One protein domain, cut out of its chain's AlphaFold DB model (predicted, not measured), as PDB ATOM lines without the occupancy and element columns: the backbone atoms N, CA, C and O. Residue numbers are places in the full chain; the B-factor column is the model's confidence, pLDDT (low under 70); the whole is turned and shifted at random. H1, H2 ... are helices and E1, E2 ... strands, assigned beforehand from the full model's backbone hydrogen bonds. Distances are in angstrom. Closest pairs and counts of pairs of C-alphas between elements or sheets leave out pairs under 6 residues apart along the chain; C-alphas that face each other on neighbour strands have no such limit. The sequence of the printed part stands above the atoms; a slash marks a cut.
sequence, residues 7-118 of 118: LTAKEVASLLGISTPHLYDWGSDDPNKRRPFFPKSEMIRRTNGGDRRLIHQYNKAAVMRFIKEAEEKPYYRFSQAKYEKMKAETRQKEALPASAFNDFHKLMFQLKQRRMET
ATOM      1  N   LEU A   7       6.274 -15.025  14.722       87.50
ATOM      2  CA  LEU A   7       5.988 -16.243  13.977       87.50
ATOM      3  C   LEU A   7       5.477 -15.902  12.580       87.50
ATOM      4  O   LEU A   7       4.751 -14.932  12.378       87.50
ATOM      5  N   THR A   8       5.811 -16.723  11.603       88.00
ATOM      6  CA  THR A   8       5.242 -16.672  10.257       88.00
ATOM      7  C   THR A   8       3.809 -17.204  10.234       88.00
ATOM      8  O   THR A   8       3.401 -17.996  11.083       88.00
ATOM      9  N   ALA A   9       3.044 -16.843   9.199       84.12
ATOM     10  CA  ALA A   9       1.702 -17.391   8.975       84.12
ATOM     11  C   ALA A   9       1.672 -18.935   8.962       84.12
ATOM     12  O   ALA A   9       0.703 -19.544   9.410       84.12
ATOM     13  N   LYS A  10       2.738 -19.582   8.470       86.19
ATOM     14  CA  LYS A  10       2.844 -21.046   8.428       86.19
ATOM     15  C   LYS A  10       2.945 -21.647   9.831       86.19
ATOM     16  O   LYS A  10       2.246 -22.611  10.127       86.19
ATOM     17  N   GLU A  11       3.778 -21.065  10.689       88.38
ATOM     18  CA  GLU A  11       3.953 -21.519  12.074       88.38
ATOM     19  C   GLU A  11       2.675 -21.323  12.888       88.38
ATOM     20  O   GLU A  11       2.235 -22.243  13.570       88.38
ATOM     21  N   VAL A  12       2.027 -20.163  12.756       85.75
ATOM     22  CA  VAL A  12       0.763 -19.888  13.455       85.75
ATOM     23  C   VAL A  12      -0.343 -20.845  13.009       85.75
ATOM     24  O   VAL A  12      -1.040 -21.407  13.849       85.75
ATOM     25  N   ALA A  13      -0.481 -21.078  11.702       82.94
ATOM     26  CA  ALA A  13      -1.460 -22.028  11.180       82.94
ATOM     27  C   ALA A  13      -1.215 -23.450  11.715       82.94
ATOM     28  O   ALA A  13      -2.161 -24.122  12.125       82.94
ATOM     29  N   SER A  14       0.054 -23.867  11.798       86.50
ATOM     30  CA  SER A  14       0.435 -25.158  12.375       86.50
ATOM     31  C   SER A  14       0.071 -25.271  13.857       86.50
ATOM     32  O   SER A  14      -0.426 -26.314  14.268       86.50
ATOM     33  N   LEU A  15       0.292 -24.218  14.651       85.75
ATOM     34  CA  LEU A  15      -0.069 -24.201  16.076       85.75
ATOM     35  C   LEU A  15      -1.583 -24.285  16.294       85.75
ATOM     36  O   LEU A  15      -2.038 -24.877  17.266       85.75
ATOM     37  N   LEU A  16      -2.360 -23.706  15.381       77.00
ATOM     38  CA  LEU A  16      -3.820 -23.716  15.427       77.00
ATOM     39  C   LEU A  16      -4.444 -24.967  14.791       77.00
ATOM     40  O   LEU A  16      -5.662 -25.120  14.834       77.00
ATOM     41  N   GLY A  17      -3.641 -25.849  14.186       80.88
ATOM     42  CA  GLY A  17      -4.144 -27.026  13.474       80.88
ATOM     43  C   GLY A  17      -4.989 -26.681  12.240       80.88
ATOM     44  O   GLY A  17      -5.865 -27.454  11.859       80.88
ATOM     45  N   ILE A  18      -4.753 -25.520  11.622       78.56
ATOM     46  CA  ILE A  18      -5.471 -25.047  10.429       78.56
ATOM     47  C   ILE A  18      -4.518 -24.888   9.244       78.56
ATOM     48  O   ILE A  18      -3.297 -24.866   9.388       78.56
ATOM     49  N   SER A  19      -5.070 -24.736   8.041       81.38
ATOM     50  CA  SER A  19      -4.255 -24.390   6.873       81.38
ATOM     51  C   SER A  19      -3.977 -22.884   6.810       81.38
ATOM     52  O   SER A  19      -4.797 -22.059   7.211       81.38
ATOM     53  N   THR A  20      -2.814 -22.510   6.269       80.75
ATOM     54  CA  THR A  20      -2.361 -21.111   6.180       80.75
ATOM     55  C   THR A  20      -3.347 -20.159   5.488       80.75
ATOM     56  O   THR A  20      -3.490 -19.043   5.979       80.75
ATOM     57  N   PRO A  21      -4.069 -20.541   4.413       79.62
ATOM     58  CA  PRO A  21      -5.076 -19.662   3.812       79.62
ATOM     59  C   PRO A  21      -6.193 -19.279   4.789       79.62
ATOM     60  O   PRO A  21      -6.588 -18.119   4.844       79.62
ATOM     61  N   HIS A  22      -6.628 -20.229   5.622       74.62
ATOM     62  CA  HIS A  22      -7.706 -20.024   6.591       74.62
ATOM     63  C   HIS A  22      -7.269 -19.175   7.790       74.62
ATOM     64  O   HIS A  22      -8.115 -18.639   8.498       74.62
ATOM     65  N   LEU A  23      -5.960 -19.001   8.013       77.00
ATOM     66  CA  LEU A  23      -5.458 -18.102   9.053       77.00
ATOM     67  C   LEU A  23      -5.835 -16.641   8.769       77.00
ATOM     68  O   LEU A  23      -6.092 -15.874   9.695       77.00
ATOM     69  N   TYR A  24      -5.892 -16.241   7.496       72.38
ATOM     70  CA  TYR A  24      -6.244 -14.867   7.130       72.38
ATOM     71  C   TYR A  24      -7.713 -14.541   7.403       72.38
ATOM     72  O   TYR A  24      -8.020 -13.400   7.749       72.38
ATOM     73  N   ASP A  25      -8.596 -15.540   7.361       70.94
ATOM     74  CA  ASP A  25     -10.010 -15.385   7.719       70.94
ATOM     75  C   ASP A  25     -10.211 -15.073   9.210       70.94
ATOM     76  O   ASP A  25     -11.275 -14.595   9.616       70.94
ATOM     77  N   TRP A  26      -9.188 -15.335  10.027       70.19
ATOM     78  CA  TRP A  26      -9.186 -15.091  11.469       70.19
ATOM     79  C   TRP A  26      -8.610 -13.706  11.805       70.19
ATOM     80  O   TRP A  26      -8.766 -13.231  12.926       70.19
ATOM     81  N   GLY A  27      -7.970 -13.018  10.851       68.06
ATOM     82  CA  GLY A  27      -7.388 -11.690  11.058       68.06
ATOM     83  C   GLY A  27      -8.433 -10.573  11.004       68.06
ATOM     84  O   GLY A  27      -8.876 -10.181   9.920       68.06
ATOM     85  N   SER A  28      -8.801  -9.996  12.150       64.50
ATOM     86  CA  SER A  28      -9.759  -8.883  12.205       64.50
ATOM     87  C   SER A  28      -9.533  -7.955  13.392       64.50
ATOM     88  O   SER A  28      -9.329  -8.420  14.504       64.50
ATOM     89  N   ASP A  29      -9.687  -6.648  13.163       60.81
ATOM     90  CA  ASP A  29      -9.645  -5.603  14.204       60.81
ATOM     91  C   ASP A  29     -11.035  -5.268  14.762       60.81
ATOM     92  O   ASP A  29     -11.221  -4.254  15.426       60.81
ATOM     93  N   ASP A  30     -12.031  -6.096  14.448       61.62
ATOM     94  CA  ASP A  30     -13.411  -5.859  14.857       61.62
ATOM     95  C   ASP A  30     -13.672  -6.631  16.155       61.62
ATOM     96  O   ASP A  30     -13.766  -7.863  16.104       61.62
ATOM     97  N   PRO A  31     -13.793  -5.939  17.302       56.16
ATOM     98  CA  PRO A  31     -14.004  -6.580  18.595       56.16
ATOM     99  C   PRO A  31     -15.384  -7.245  18.706       56.16
ATOM    100  O   PRO A  31     -15.592  -8.074  19.587       56.16
ATOM    101  N   ASN A  32     -16.329  -6.912  17.818       58.25
ATOM    102  CA  ASN A  32     -17.678  -7.479  17.821       58.25
ATOM    103  C   ASN A  32     -17.791  -8.763  16.987       58.25
ATOM    104  O   ASN A  32     -18.850  -9.407  16.978       58.25
ATOM    105  N   LYS A  33     -16.725  -9.179  16.288       59.38
ATOM    106  CA  LYS A  33     -16.731 -10.457  15.571       59.38
ATOM    107  C   LYS A  33     -16.738 -11.619  16.557       59.38
ATOM    108  O   LYS A  33     -15.810 -11.838  17.319       59.38
ATOM    109  N   ARG A  34     -17.783 -12.442  16.463       52.72
ATOM    110  CA  ARG A  34     -18.006 -13.635  17.301       52.72
ATOM    111  C   ARG A  34     -17.165 -14.865  16.905       52.72
ATOM    112  O   ARG A  34     -17.534 -15.980  17.257       52.72
ATOM    113  N   ARG A  35     -16.097 -14.696  16.118       55.97
ATOM    114  CA  ARG A  35     -15.230 -15.786  15.622       55.97
ATOM    115  C   ARG A  35     -13.881 -15.756  16.346       55.97
ATOM    116  O   ARG A  35     -13.547 -14.705  16.886       55.97
ATOM    117  N   PRO A  36     -13.086 -16.844  16.307       55.97
ATOM    118  CA  PRO A  36     -11.671 -16.782  16.655       55.97
ATOM    119  C   PRO A  36     -11.005 -15.641  15.892       55.97
ATOM    120  O   PRO A  36     -10.911 -15.691  14.667       55.97
ATOM    121  N   PHE A  37     -10.637 -14.580  16.607       65.50
ATOM    122  CA  PHE A  37     -10.056 -13.382  16.020       65.50
ATOM    123  C   PHE A  37      -8.624 -13.198  16.510       65.50
ATOM    124  O   PHE A  37      -8.356 -13.148  17.708       65.50
ATOM    125  N   PHE A  38      -7.699 -13.080  15.565       70.38
ATOM    126  CA  PHE A  38      -6.364 -12.593  15.852       70.38
ATOM    127  C   PHE A  38      -6.313 -11.096  15.505       70.38
ATOM    128  O   PHE A  38      -6.619 -10.745  14.357       70.38
ATOM    129  N   PRO A  39      -5.956 -10.206  16.451       67.81
ATOM    130  CA  PRO A  39      -5.889  -8.770  16.185       67.81
ATOM    131  C   PRO A  39      -4.892  -8.486  15.060       67.81
ATOM    132  O   PRO A  39      -3.754  -8.960  15.121       67.81
ATOM    133  N   LYS A  40      -5.257  -7.689  14.042       70.25
ATOM    134  CA  LYS A  40      -4.266  -7.306  13.020       70.25
ATOM    135  C   LYS A  40      -3.215  -6.367  13.602       70.25
ATOM    136  O   LYS A  40      -2.116  -6.314  13.066       70.25
ATOM    137  N   SER A  41      -3.505  -5.692  14.717       66.44
ATOM    138  CA  SER A  41      -2.517  -4.925  15.489       66.44
ATOM    139  C   SER A  41      -1.325  -5.767  15.967       66.44
ATOM    140  O   SER A  41      -0.225  -5.240  16.110       66.44
ATOM    141  N   GLU A  42      -1.509  -7.077  16.156       74.75
ATOM    142  CA  GLU A  42      -0.454  -8.025  16.543       74.75
ATOM    143  C   GLU A  42       0.230  -8.677  15.323       74.75
ATOM    144  O   GLU A  42       1.068  -9.576  15.463       74.75
ATOM    145  N   MET A  43      -0.128  -8.228  14.113       81.06
ATOM    146  CA  MET A  43       0.415  -8.672  12.836       81.06
ATOM    147  C   MET A  43       1.228  -7.545  12.191       81.06
ATOM    148  O   MET A  43       0.727  -6.461  11.906       81.06
ATOM    149  N   ILE A  44       2.496  -7.814  11.891       82.94
ATOM    150  CA  ILE A  44       3.409  -6.856  11.262       82.94
ATOM    151  C   ILE A  44       3.923  -7.447   9.957       82.94
ATOM    152  O   ILE A  44       4.278  -8.621   9.878       82.94
ATOM    153  N   ARG A  45       3.994  -6.624   8.912       84.12
ATOM    154  CA  ARG A  45       4.647  -6.998   7.656       84.12
ATOM    155  C   ARG A  45       6.146  -6.743   7.753       84.12
ATOM    156  O   ARG A  45       6.555  -5.599   7.930       84.12
ATOM    157  N   ARG A  46       6.962  -7.790   7.634       80.81
ATOM    158  CA  ARG A  46       8.432  -7.691   7.639       80.81
ATOM    159  C   ARG A  46       9.034  -8.525   6.516       80.81
ATOM    160  O   ARG A  46       8.424  -9.487   6.059       80.81
ATOM    161  N   THR A  47      10.224  -8.151   6.067       78.88
ATOM    162  CA  THR A  47      11.016  -8.966   5.140       78.88
ATOM    163  C   THR A  47      11.473 -10.240   5.839       78.88
ATOM    164  O   THR A  47      11.976 -10.174   6.964       78.88
ATOM    165  N   ASN A  48      11.312 -11.392   5.193       70.81
ATOM    166  CA  ASN A  48      11.895 -12.630   5.703       70.81
ATOM    167  C   ASN A  48      13.393 -12.630   5.397       70.81
ATOM    168  O   ASN A  48      13.750 -12.301   4.275       70.81
ATOM    169  N   GLY A  49      14.253 -12.965   6.362       64.50
ATOM    170  CA  GLY A  49      15.709 -12.795   6.263       64.50
ATOM    171  C   GLY A  49      16.317 -13.344   4.964       64.50
ATOM    172  O   GLY A  49      16.605 -14.532   4.877       64.50
ATOM    173  N   GLY A  50      16.502 -12.466   3.970       64.00
ATOM    174  CA  GLY A  50      17.038 -12.772   2.636       64.00
ATOM    175  C   GLY A  50      16.126 -12.380   1.463       64.00
ATOM    176  O   GLY A  50      16.626 -12.063   0.389       64.00
ATOM    177  N   ASP A  51      14.808 -12.325   1.662       71.38
ATOM    178  CA  ASP A  51      13.825 -12.011   0.622       71.38
ATOM    179  C   ASP A  51      13.213 -10.615   0.849       71.38
ATOM    180  O   ASP A  51      12.763 -10.274   1.947       71.38
ATOM    181  N   ARG A  52      13.176  -9.780  -0.200       75.69
ATOM    182  CA  ARG A  52      12.603  -8.416  -0.137       75.69
ATOM    183  C   ARG A  52      11.077  -8.426  -0.007       75.69
ATOM    184  O   ARG A  52      10.462  -7.374   0.165       75.69
ATOM    185  N   ARG A  53      10.451  -9.599  -0.105       78.75
ATOM    186  CA  ARG A  53       9.007  -9.763   0.044       78.75
ATOM    187  C   ARG A  53       8.582  -9.546   1.492       78.75
ATOM    188  O   ARG A  53       9.073 -10.189   2.418       78.75
ATOM    189  N   LEU A  54       7.614  -8.650   1.666       80.62
ATOM    190  CA  LEU A  54       6.953  -8.428   2.943       80.62
ATOM    191  C   LEU A  54       6.016  -9.599   3.244       80.62
ATOM    192  O   LEU A  54       5.039  -9.821   2.528       80.62
ATOM    193  N   ILE A  55       6.296 -10.316   4.326       84.50
ATOM    194  CA  ILE A  55       5.447 -11.388   4.843       84.50
ATOM    195  C   ILE A  55       4.775 -10.955   6.144       84.50
ATOM    196  O   ILE A  55       5.338 -10.185   6.925       84.50
ATOM    197  N   HIS A  56       3.560 -11.449   6.379       84.88
ATOM    198  CA  HIS A  56       2.879 -11.256   7.657       84.88
ATOM    199  C   HIS A  56       3.561 -12.094   8.738       84.88
ATOM    200  O   HIS A  56       3.694 -13.315   8.605       84.88
ATOM    201  N   GLN A  57       3.979 -11.412   9.794       87.69
ATOM    202  CA  GLN A  57       4.562 -11.979  10.992       87.69
ATOM    203  C   GLN A  57       3.691 -11.620  12.198       87.69
ATOM    204  O   GLN A  57       3.218 -10.493  12.317       87.69
ATOM    205  N   TYR A  58       3.483 -12.579  13.087       87.00
ATOM    206  CA  TYR A  58       2.550 -12.514  14.204       87.00
ATOM    207  C   TYR A  58       3.322 -12.563  15.516       87.00
ATOM    208  O   TYR A  58       4.246 -13.361  15.654       87.00
ATOM    209  N   ASN A  59       2.956 -11.736  16.488       87.06
ATOM    210  CA  ASN A  59       3.584 -11.768  17.807       87.06
ATOM    211  C   ASN A  59       3.339 -13.122  18.497       87.06
ATOM    212  O   ASN A  59       2.197 -13.489  18.782       87.06
ATOM    213  N   LYS A  60       4.413 -13.856  18.809       87.81
ATOM    214  CA  LYS A  60       4.340 -15.195  19.409       87.81
ATOM    215  C   LYS A  60       3.565 -15.200  20.726       87.81
ATOM    216  O   LYS A  60       2.742 -16.083  20.950       87.81
ATOM    217  N   ALA A  61       3.795 -14.211  21.589       86.19
ATOM    218  CA  ALA A  61       3.131 -14.136  22.890       86.19
ATOM    219  C   ALA A  61       1.615 -13.931  22.745       86.19
ATOM    220  O   ALA A  61       0.832 -14.526  23.487       86.19
ATOM    221  N   ALA A  62       1.199 -13.128  21.762       83.75
ATOM    222  CA  ALA A  62      -0.210 -12.923  21.449       83.75
ATOM    223  C   ALA A  62      -0.849 -14.192  20.860       83.75
ATOM    224  O   ALA A  62      -1.948 -14.559  21.267       83.75
ATOM    225  N   VAL A  63      -0.147 -14.905  19.969       85.25
ATOM    226  CA  VAL A  63      -0.613 -16.183  19.391       85.25
ATOM    227  C   VAL A  63      -0.853 -17.226  20.480       85.25
ATOM    228  O   VAL A  63      -1.914 -17.841  20.512       85.25
ATOM    229  N   MET A  64       0.081 -17.381  21.418       86.75
ATOM    230  CA  MET A  64      -0.080 -18.336  22.519       86.75
ATOM    231  C   MET A  64      -1.237 -17.962  23.454       86.75
ATOM    232  O   MET A  64      -1.986 -18.837  23.882       86.75
ATOM    233  N   ARG A  65      -1.421 -16.665  23.747       84.19
ATOM    234  CA  ARG A  65      -2.570 -16.190  24.535       84.19
ATOM    235  C   ARG A  65      -3.887 -16.502  23.834       84.19
ATOM    236  O   ARG A  65      -4.804 -17.012  24.465       84.19
ATOM    237  N   PHE A  66      -3.949 -16.243  22.534       80.00
ATOM    238  CA  PHE A  66      -5.116 -16.524  21.713       80.00
ATOM    239  C   PHE A  66      -5.472 -18.017  21.696       80.00
ATOM    240  O   PHE A  66      -6.637 -18.358  21.881       80.00
ATOM    241  N   ILE A  67      -4.483 -18.903  21.537       79.94
ATOM    242  CA  ILE A  67      -4.693 -20.359  21.592       79.94
ATOM    243  C   ILE A  67      -5.309 -20.757  22.934       79.94
ATOM    244  O   ILE A  67      -6.331 -21.438  22.962       79.94
ATOM    245  N   LYS A  68      -4.736 -20.264  24.038       81.12
ATOM    246  CA  LYS A  68      -5.239 -20.539  25.386       81.12
ATOM    247  C   LYS A  68      -6.682 -20.053  25.573       81.12
ATOM    248  O   LYS A  68      -7.533 -20.799  26.043       81.12
ATOM    249  N   GLU A  69      -6.989 -18.826  25.154       76.94
ATOM    250  CA  GLU A  69      -8.355 -18.291  25.234       76.94
ATOM    251  C   GLU A  69      -9.353 -19.066  24.361       76.94
ATOM    252  O   GLU A  69     -10.515 -19.221  24.742       76.94
ATOM    253  N   ALA A  70      -8.916 -19.558  23.199       71.69
ATOM    254  CA  ALA A  70      -9.740 -20.359  22.300       71.69
ATOM    255  C   ALA A  70     -10.040 -21.762  22.858       71.69
ATOM    256  O   ALA A  70     -11.083 -22.336  22.540       71.69
ATOM    257  N   GLU A  71      -9.161 -22.319  23.697       69.88
ATOM    258  CA  GLU A  71      -9.424 -23.557  24.439       69.88
ATOM    259  C   GLU A  71     -10.434 -23.345  25.572       69.88
ATOM    260  O   GLU A  71     -11.326 -24.172  25.758       69.88
ATOM    261  N   GLU A  72     -10.335 -22.220  26.284       69.44
ATOM    262  CA  GLU A  72     -11.197 -21.894  27.429       69.44
ATOM    263  C   GLU A  72     -12.615 -21.450  27.016       69.44
ATOM    264  O   GLU A  72     -13.566 -21.596  27.786       69.44
ATOM    265  N   LYS A  73     -12.798 -20.925  25.795       62.75
ATOM    266  CA  LYS A  73     -14.086 -20.395  25.312       62.75
ATOM    267  C   LYS A  73     -14.677 -21.291  24.207       62.75
ATOM    268  O   LYS A  73     -14.277 -21.175  23.049       62.75
ATOM    269  N   PRO A  74     -15.716 -22.110  24.477       53.88
ATOM    270  CA  PRO A  74     -16.263 -23.069  23.504       53.88
ATOM    271  C   PRO A  74     -16.821 -22.425  22.222       53.88
ATOM    272  O   PRO A  74     -16.858 -23.062  21.171       53.88
ATOM    273  N   TYR A  75     -17.200 -21.145  22.269       51.69
ATOM    274  CA  TYR A  75     -17.695 -20.381  21.114       51.69
ATOM    275  C   TYR A  75     -16.647 -20.227  19.997       51.69
ATOM    276  O   TYR A  75     -17.016 -20.006  18.848       51.69
ATOM    277  N   TYR A  76     -15.358 -20.401  20.314       53.91
ATOM    278  CA  TYR A  76     -14.259 -20.367  19.347       53.91
ATOM    279  C   TYR A  76     -14.200 -21.625  18.460       53.91
ATOM    280  O   TYR A  76     -13.569 -21.604  17.407       53.91
ATOM    281  N   ARG A  77     -14.880 -22.719  18.828       49.84
ATOM    282  CA  ARG A  77     -14.857 -23.985  18.067       49.84
ATOM    283  C   ARG A  77     -16.033 -24.170  17.108       49.84
ATOM    284  O   ARG A  77     -16.065 -25.148  16.361       49.84
ATOM    285  N   PHE A  78     -17.021 -23.276  17.122       50.28
ATOM    286  CA  PHE A  78     -18.230 -23.436  16.318       50.28
ATOM    287  C   PHE A  78     -18.194 -22.571  15.059       50.28
ATOM    288  O   PHE A  78     -17.887 -21.382  15.102       50.28
ATOM    289  N   SER A  79     -18.577 -23.157  13.921       53.78
ATOM    290  CA  SER A  79     -18.920 -22.366  12.742       53.78
ATOM    291  C   SER A  79     -20.115 -21.458  13.062       53.78
ATOM    292  O   SER A  79     -20.968 -21.798  13.886       53.78
ATOM    293  N   GLN A  80     -20.209 -20.312  12.387       52.09
ATOM    294  CA  GLN A  80     -21.275 -19.328  12.617       52.09
ATOM    295  C   GLN A  80     -22.683 -19.945  12.526       52.09
ATOM    296  O   GLN A  80     -23.548 -19.634  13.338       52.09
ATOM    297  N   ALA A  81     -22.886 -20.895  11.609       54.16
ATOM    298  CA  ALA A  81     -24.143 -21.628  11.469       54.16
ATOM    299  C   ALA A  81     -24.477 -22.503  12.691       54.16
ATOM    300  O   ALA A  81     -25.636 -22.607  13.087       54.16
ATOM    301  N   LYS A  82     -23.469 -23.130  13.306       55.94
ATOM    302  CA  LYS A  82     -23.655 -23.994  14.479       55.94
ATOM    303  C   LYS A  82     -23.915 -23.172  15.746       55.94
ATOM    304  O   LYS A  82     -24.716 -23.585  16.579       55.94
ATOM    305  N   TYR A  83     -23.319 -21.984  15.841       56.22
ATOM    306  CA  TYR A  83     -23.607 -21.018  16.903       56.22
ATOM    307  C   TYR A  83     -25.027 -20.438  16.807       56.22
ATOM    308  O   TYR A  83     -25.739 -20.411  17.807       56.22
ATOM    309  N   GLU A  84     -25.477 -20.029  15.615       63.38
ATOM    310  CA  GLU A  84     -26.847 -19.520  15.434       63.38
ATOM    311  C   GLU A  84     -27.903 -20.600  15.712       63.38
ATOM    312  O   GLU A  84     -28.915 -20.304  16.344       63.38
ATOM    313  N   LYS A  85     -27.647 -21.866  15.346       66.44
ATOM    314  CA  LYS A  85     -28.508 -22.992  15.751       66.44
ATOM    315  C   LYS A  85     -28.570 -23.155  17.267       66.44
ATOM    316  O   LYS A  85     -29.661 -23.193  17.820       66.44
ATOM    317  N   MET A  86     -27.420 -23.168  17.943       62.41
ATOM    318  CA  MET A  86     -27.373 -23.293  19.402       62.41
ATOM    319  C   MET A  86     -28.104 -22.127  20.088       62.41
ATOM    320  O   MET A  86     -28.876 -22.341  21.012       62.41
ATOM    321  N   LYS A  87     -27.945 -20.894  19.595       61.94
ATOM    322  CA  LYS A  87     -28.654 -19.715  20.109       61.94
ATOM    323  C   LYS A  87     -30.165 -19.778  19.864       61.94
ATOM    324  O   LYS A  87     -30.937 -19.354  20.724       61.94
ATOM    325  N   ALA A  88     -30.591 -20.268  18.700       65.12
ATOM    326  CA  ALA A  88     -32.001 -20.483  18.400       65.12
ATOM    327  C   ALA A  88     -32.609 -21.552  19.321       65.12
ATOM    328  O   ALA A  88     -33.700 -21.345  19.845       65.12
ATOM    329  N   GLU A  89     -31.877 -22.632  19.595       65.88
ATOM    330  CA  GLU A  89     -32.276 -23.669  20.552       65.88
ATOM    331  C   GLU A  89     -32.370 -23.125  21.984       65.88
ATOM    332  O   GLU A  89     -33.337 -23.419  22.682       65.88
ATOM    333  N   THR A  90     -31.428 -22.286  22.430       63.53
ATOM    334  CA  THR A  90     -31.502 -21.657  23.760       63.53
ATOM    335  C   THR A  90     -32.683 -20.695  23.860       63.53
ATOM    336  O   THR A  90     -33.434 -20.754  24.826       63.53
ATOM    337  N   ARG A  91     -32.922 -19.872  22.829       59.31
ATOM    338  CA  ARG A  91     -34.103 -18.996  22.768       59.31
ATOM    339  C   ARG A  91     -35.414 -19.772  22.767       59.31
ATOM    340  O   ARG A  91     -36.380 -19.281  23.327       59.31
ATOM    341  N   GLN A  92     -35.460 -20.947  22.144       59.47
ATOM    342  CA  GLN A  92     -36.637 -21.817  22.198       59.47
ATOM    343  C   GLN A  92     -36.815 -22.466  23.573       59.47
ATOM    344  O   GLN A  92     -37.944 -22.612  24.021       59.47
ATOM    345  N   LYS A  93     -35.726 -22.822  24.262       59.31
ATOM    346  CA  LYS A  93     -35.780 -23.376  25.626       59.31
ATOM    347  C   LYS A  93     -36.170 -22.336  26.677       59.31
ATOM    348  O   LYS A  93     -36.831 -22.679  27.647       59.31
ATOM    349  N   GLU A  94     -35.767 -21.083  26.481       57.62
ATOM    350  CA  GLU A  94     -36.116 -19.946  27.344       57.62
ATOM    351  C   GLU A  94     -37.404 -19.232  26.910       57.62
ATOM    352  O   GLU A  94     -37.874 -18.329  27.604       57.62
ATOM    353  N   ALA A  95     -37.993 -19.620  25.774       61.12
ATOM    354  CA  ALA A  95     -39.292 -19.114  25.372       61.12
ATOM    355  C   ALA A  95     -40.331 -19.634  26.366       61.12
ATOM    356  O   ALA A  95     -40.697 -20.810  26.359       61.12
ATOM    357  N   LEU A  96     -40.801 -18.735  27.230       62.75
ATOM    358  CA  LEU A  96     -41.972 -18.986  28.055       62.75
ATOM    359  C   LEU A  96     -43.107 -19.500  27.150       62.75
ATOM    360  O   LEU A  96     -43.292 -18.965  26.049       62.75
ATOM    361  N   PRO A  97     -43.863 -20.527  27.580       68.56
ATOM    362  CA  PRO A  97     -44.983 -21.027  26.797       68.56
ATOM    363  C   PRO A  97     -45.943 -19.876  26.493       68.56
ATOM    364  O   PRO A  97     -46.107 -18.968  27.308       68.56
ATOM    365  N   ALA A  98     -46.604 -19.912  25.333       64.50
ATOM    366  CA  ALA A  98     -47.506 -18.841  24.895       64.50
ATOM    367  C   ALA A  98     -48.612 -18.507  25.926       64.50
ATOM    368  O   ALA A  98     -49.157 -17.407  25.915       64.50
ATOM    369  N   SER A  99     -48.918 -19.433  26.844       72.75
ATOM    370  CA  SER A  99     -49.873 -19.238  27.940       72.75
ATOM    371  C   SER A  99     -49.315 -18.493  29.161       72.75
ATOM    372  O   SER A  99     -50.106 -17.955  29.929       72.75
ATOM    373  N   ALA A 100     -47.992 -18.392  29.337       72.00
ATOM    374  CA  ALA A 100     -47.369 -17.879  30.562       72.00
ATOM    375  C   ALA A 100     -47.807 -16.448  30.914       72.00
ATOM    376  O   ALA A 100     -47.987 -16.113  32.083       72.00
ATOM    377  N   PHE A 101     -48.035 -15.606  29.902       70.50
ATOM    378  CA  PHE A 101     -48.526 -14.241  30.094       70.50
ATOM    379  C   PHE A 101     -49.985 -14.199  30.572       70.50
ATOM    380  O   PHE A 101     -50.334 -13.389  31.433       70.50
ATOM    381  N   ASN A 102     -50.836 -15.084  30.044       78.50
ATOM    382  CA  ASN A 102     -52.238 -15.191  30.449       78.50
ATOM    383  C   ASN A 102     -52.367 -15.782  31.854       78.50
ATOM    384  O   ASN A 102     -53.180 -15.310  32.648       78.50
ATOM    385  N   ASP A 103     -51.542 -16.776  32.178       81.31
ATOM    386  CA  ASP A 103     -51.520 -17.403  33.498       81.31
ATOM    387  C   ASP A 103     -51.020 -16.414  34.563       81.31
ATOM    388  O   ASP A 103     -51.629 -16.294  35.628       81.31
ATOM    389  N   PHE A 104     -50.007 -15.597  34.241       82.00
ATOM    390  CA  PHE A 104     -49.566 -14.488  35.093       82.00
ATOM    391  C   PHE A 104     -50.676 -13.449  35.327       82.00
ATOM    392  O   PHE A 104     -50.923 -13.060  36.468       82.00
ATOM    393  N   HIS A 105     -51.399 -13.029  34.281       80.19
ATOM    394  CA  HIS A 105     -52.495 -12.062  34.424       80.19
ATOM    395  C   HIS A 105     -53.650 -12.590  35.276       80.19
ATOM    396  O   HIS A 105     -54.170 -11.857  36.120       80.19
ATOM    397  N   LYS A 106     -54.025 -13.864  35.107       85.81
ATOM    398  CA  LYS A 106     -55.036 -14.512  35.956       85.81
ATOM    399  C   LYS A 106     -54.598 -14.536  37.418       85.81
ATOM    400  O   LYS A 106     -55.396 -14.200  38.291       85.81
ATOM    401  N   LEU A 107     -53.335 -14.870  37.681       86.88
ATOM    402  CA  LEU A 107     -52.782 -14.913  39.033       86.88
ATOM    403  C   LEU A 107     -52.781 -13.524  39.694       86.88
ATOM    404  O   LEU A 107     -53.222 -13.368  40.832       86.88
ATOM    405  N   MET A 108     -52.353 -12.494  38.959       84.56
ATOM    406  CA  MET A 108     -52.361 -11.106  39.433       84.56
ATOM    407  C   MET A 108     -53.779 -10.590  39.701       84.56
ATOM    408  O   MET A 108     -54.007  -9.884  40.684       84.56
ATOM    409  N   PHE A 109     -54.745 -10.967  38.861       85.62
ATOM    410  CA  PHE A 109     -56.151 -10.631  39.059       85.62
ATOM    411  C   PHE A 109     -56.725 -11.292  40.322       85.62
ATOM    412  O   PHE A 109     -57.330 -10.607  41.146       85.62
ATOM    413  N   GLN A 110     -56.466 -12.587  40.533       87.62
ATOM    414  CA  GLN A 110     -56.902 -13.313  41.734       87.62
ATOM    415  C   GLN A 110     -56.288 -12.744  43.021       87.62
ATOM    416  O   GLN A 110     -56.980 -12.598  44.028       87.62
ATOM    417  N   LEU A 111     -55.004 -12.370  42.995       84.31
ATOM    418  CA  LEU A 111     -54.344 -11.708  44.126       84.31
ATOM    419  C   LEU A 111     -54.967 -10.344  44.443       84.31
ATOM    420  O   LEU A 111     -55.107  -9.988  45.612       84.31
ATOM    421  N   LYS A 112     -55.358  -9.584  43.413       83.38
ATOM    422  CA  LYS A 112     -56.037  -8.297  43.584       83.38
ATOM    423  C   LYS A 112     -57.433  -8.465  44.185       83.38
ATOM    424  O   LYS A 112     -57.791  -7.678  45.052       83.38
ATOM    425  N   GLN A 113     -58.188  -9.483  43.766       84.81
ATOM    426  CA  GLN A 113     -59.496  -9.787  44.357       84.81
ATOM    427  C   GLN A 113     -59.376 -10.183  45.830       84.81
ATOM    428  O   GLN A 113     -60.039  -9.576  46.663       84.81
ATOM    429  N   ARG A 114     -58.439 -11.075  46.181       83.19
ATOM    430  CA  ARG A 114     -58.198 -11.444  47.589       83.19
ATOM    431  C   ARG A 114     -57.842 -10.257  48.485       83.19
ATOM    432  O   ARG A 114     -58.217 -10.256  49.646       83.19
ATOM    433  N   ARG A 115     -57.124  -9.256  47.964       76.81
ATOM    434  CA  ARG A 115     -56.787  -8.027  48.709       76.81
ATOM    435  C   ARG A 115     -57.966  -7.079  48.927       76.81
ATOM    436  O   ARG A 115     -57.845  -6.188  49.752       76.81
ATOM    437  N   MET A 116     -59.038  -7.205  48.151       74.56
ATOM    438  CA  MET A 116     -60.244  -6.376  48.282       74.56
ATOM    439  C   MET A 116     -61.283  -7.014  49.217       74.56
ATOM    440  O   MET A 116     -62.211  -6.336  49.640       74.56
ATOM    441  N   GLU A 117     -61.146  -8.312  49.497       70.06
ATOM    442  CA  GLU A 117     -62.024  -9.088  50.385       70.06
ATOM    443  C   GLU A 117     -61.535  -9.105  51.851       70.06
ATOM    444  O   GLU A 117     -62.258  -9.580  52.725       70.06
ATOM    445  N   THR A 118     -60.331  -8.583  52.117       53.56
ATOM    446  CA  THR A 118     -59.749  -8.335  53.454       53.56
ATOM    447  C   THR A 118     -59.804  -6.862  53.812       53.56
ATOM    448  O   THR A 118     -60.152  -6.552  54.969       53.56
TER     449      THR A 118
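Overview. This is residues 7 to 118 of the 118 residues of an uncharacterized protein of Mannheimia varigena USDA-ARS-USMARC-1296 (UniProt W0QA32). A small head made of a two-stranded hairpin, E1 and E2, with the short helices H1 and H2 and the longer helix H3, carries a long arm in which helices H5 and H6 follow each other roughly end to end. Residues 87 to 118, which include the later part of H5 and the whole of H6, stick out free of the head and make much of the length. The printed part has 112 residues, with six named helices and two named strands in the order H1, H2, E1, E2, H3, H4, H5, H6; the sheet E1 - E2 is antiparallel and the class is mostly helix. The whole is extended, with a radius of gyration of the C-alphas of 25.5 A and spans of 92 by 24 by 20 A.

Along the chain. H1 is residues 9 to 15, beginning at C-alpha 9 (1.702, -17.391, 8.975), and H2 is residues 20 to 24. E1, residues 43 to 47, is 13.1 A long and E2, residues 54 to 59, 15.6 A. H3 follows at once as residues 60 to 72, 18.7 A long, beginning at C-alpha 60 (4.340, -15.195, 19.409). H4 is residues 74 to 77, H5 residues 80 to 93 with 19.9 A, and H6 residues 100 to 116 with 24.7 A, ending at C-alpha 116 (-60.244, -6.376, 48.282).

Arrangement. E1 and E2 form a hairpin, antiparallel at 137 degrees, with N 44 and O 57 at 2.8 A and N 46 and O 55 at 3.0 A, within hydrogen-bond range. Residues 7 to 8 pair briefly with residues 57 to 58 of E2, antiparallel. The closest C-alphas of H1 and E2, those of Ala 9 and His 56, are 6.4 A apart. H1 and H2 touch, the closest C-alphas being those of Ala 13 and Thr 20 at 5.2 A. H1 and H3 are close but not clearly touching, with the C-alphas of Val 12 and Val 63 closest at 7.1 A; they run the same way at a steep tilt of 41 degrees. H3 and H4 are close but not clearly touching, the closest C-alphas being those of Ala 70 and Tyr 76 at 5.4 A. H4 and H5 are close but not clearly touching, the closest C-alphas being those of Tyr 75 and Tyr 83 at 7.3 A. H5 and H6 are apart. Every O i to N i+4 pair is within hydrogen-bond range in H1, H3, H5 and H6; H2 has 0 of 1, but 2 of 2 O i to N i+3 pairs, and H4 is too short for an O i to N i+4 pair.

Size, cuts and confidence. The C-alphas of Gly 50 and Glu 117, the two farthest apart, are 92.4 A apart. The printed part has no cut. The link from H2 to E1, residues 25 to 42, is long. The mean pLDDT of the printed part is 72.6; 44 residues are under 70, among them residues 27 to 37 and 71 to 98.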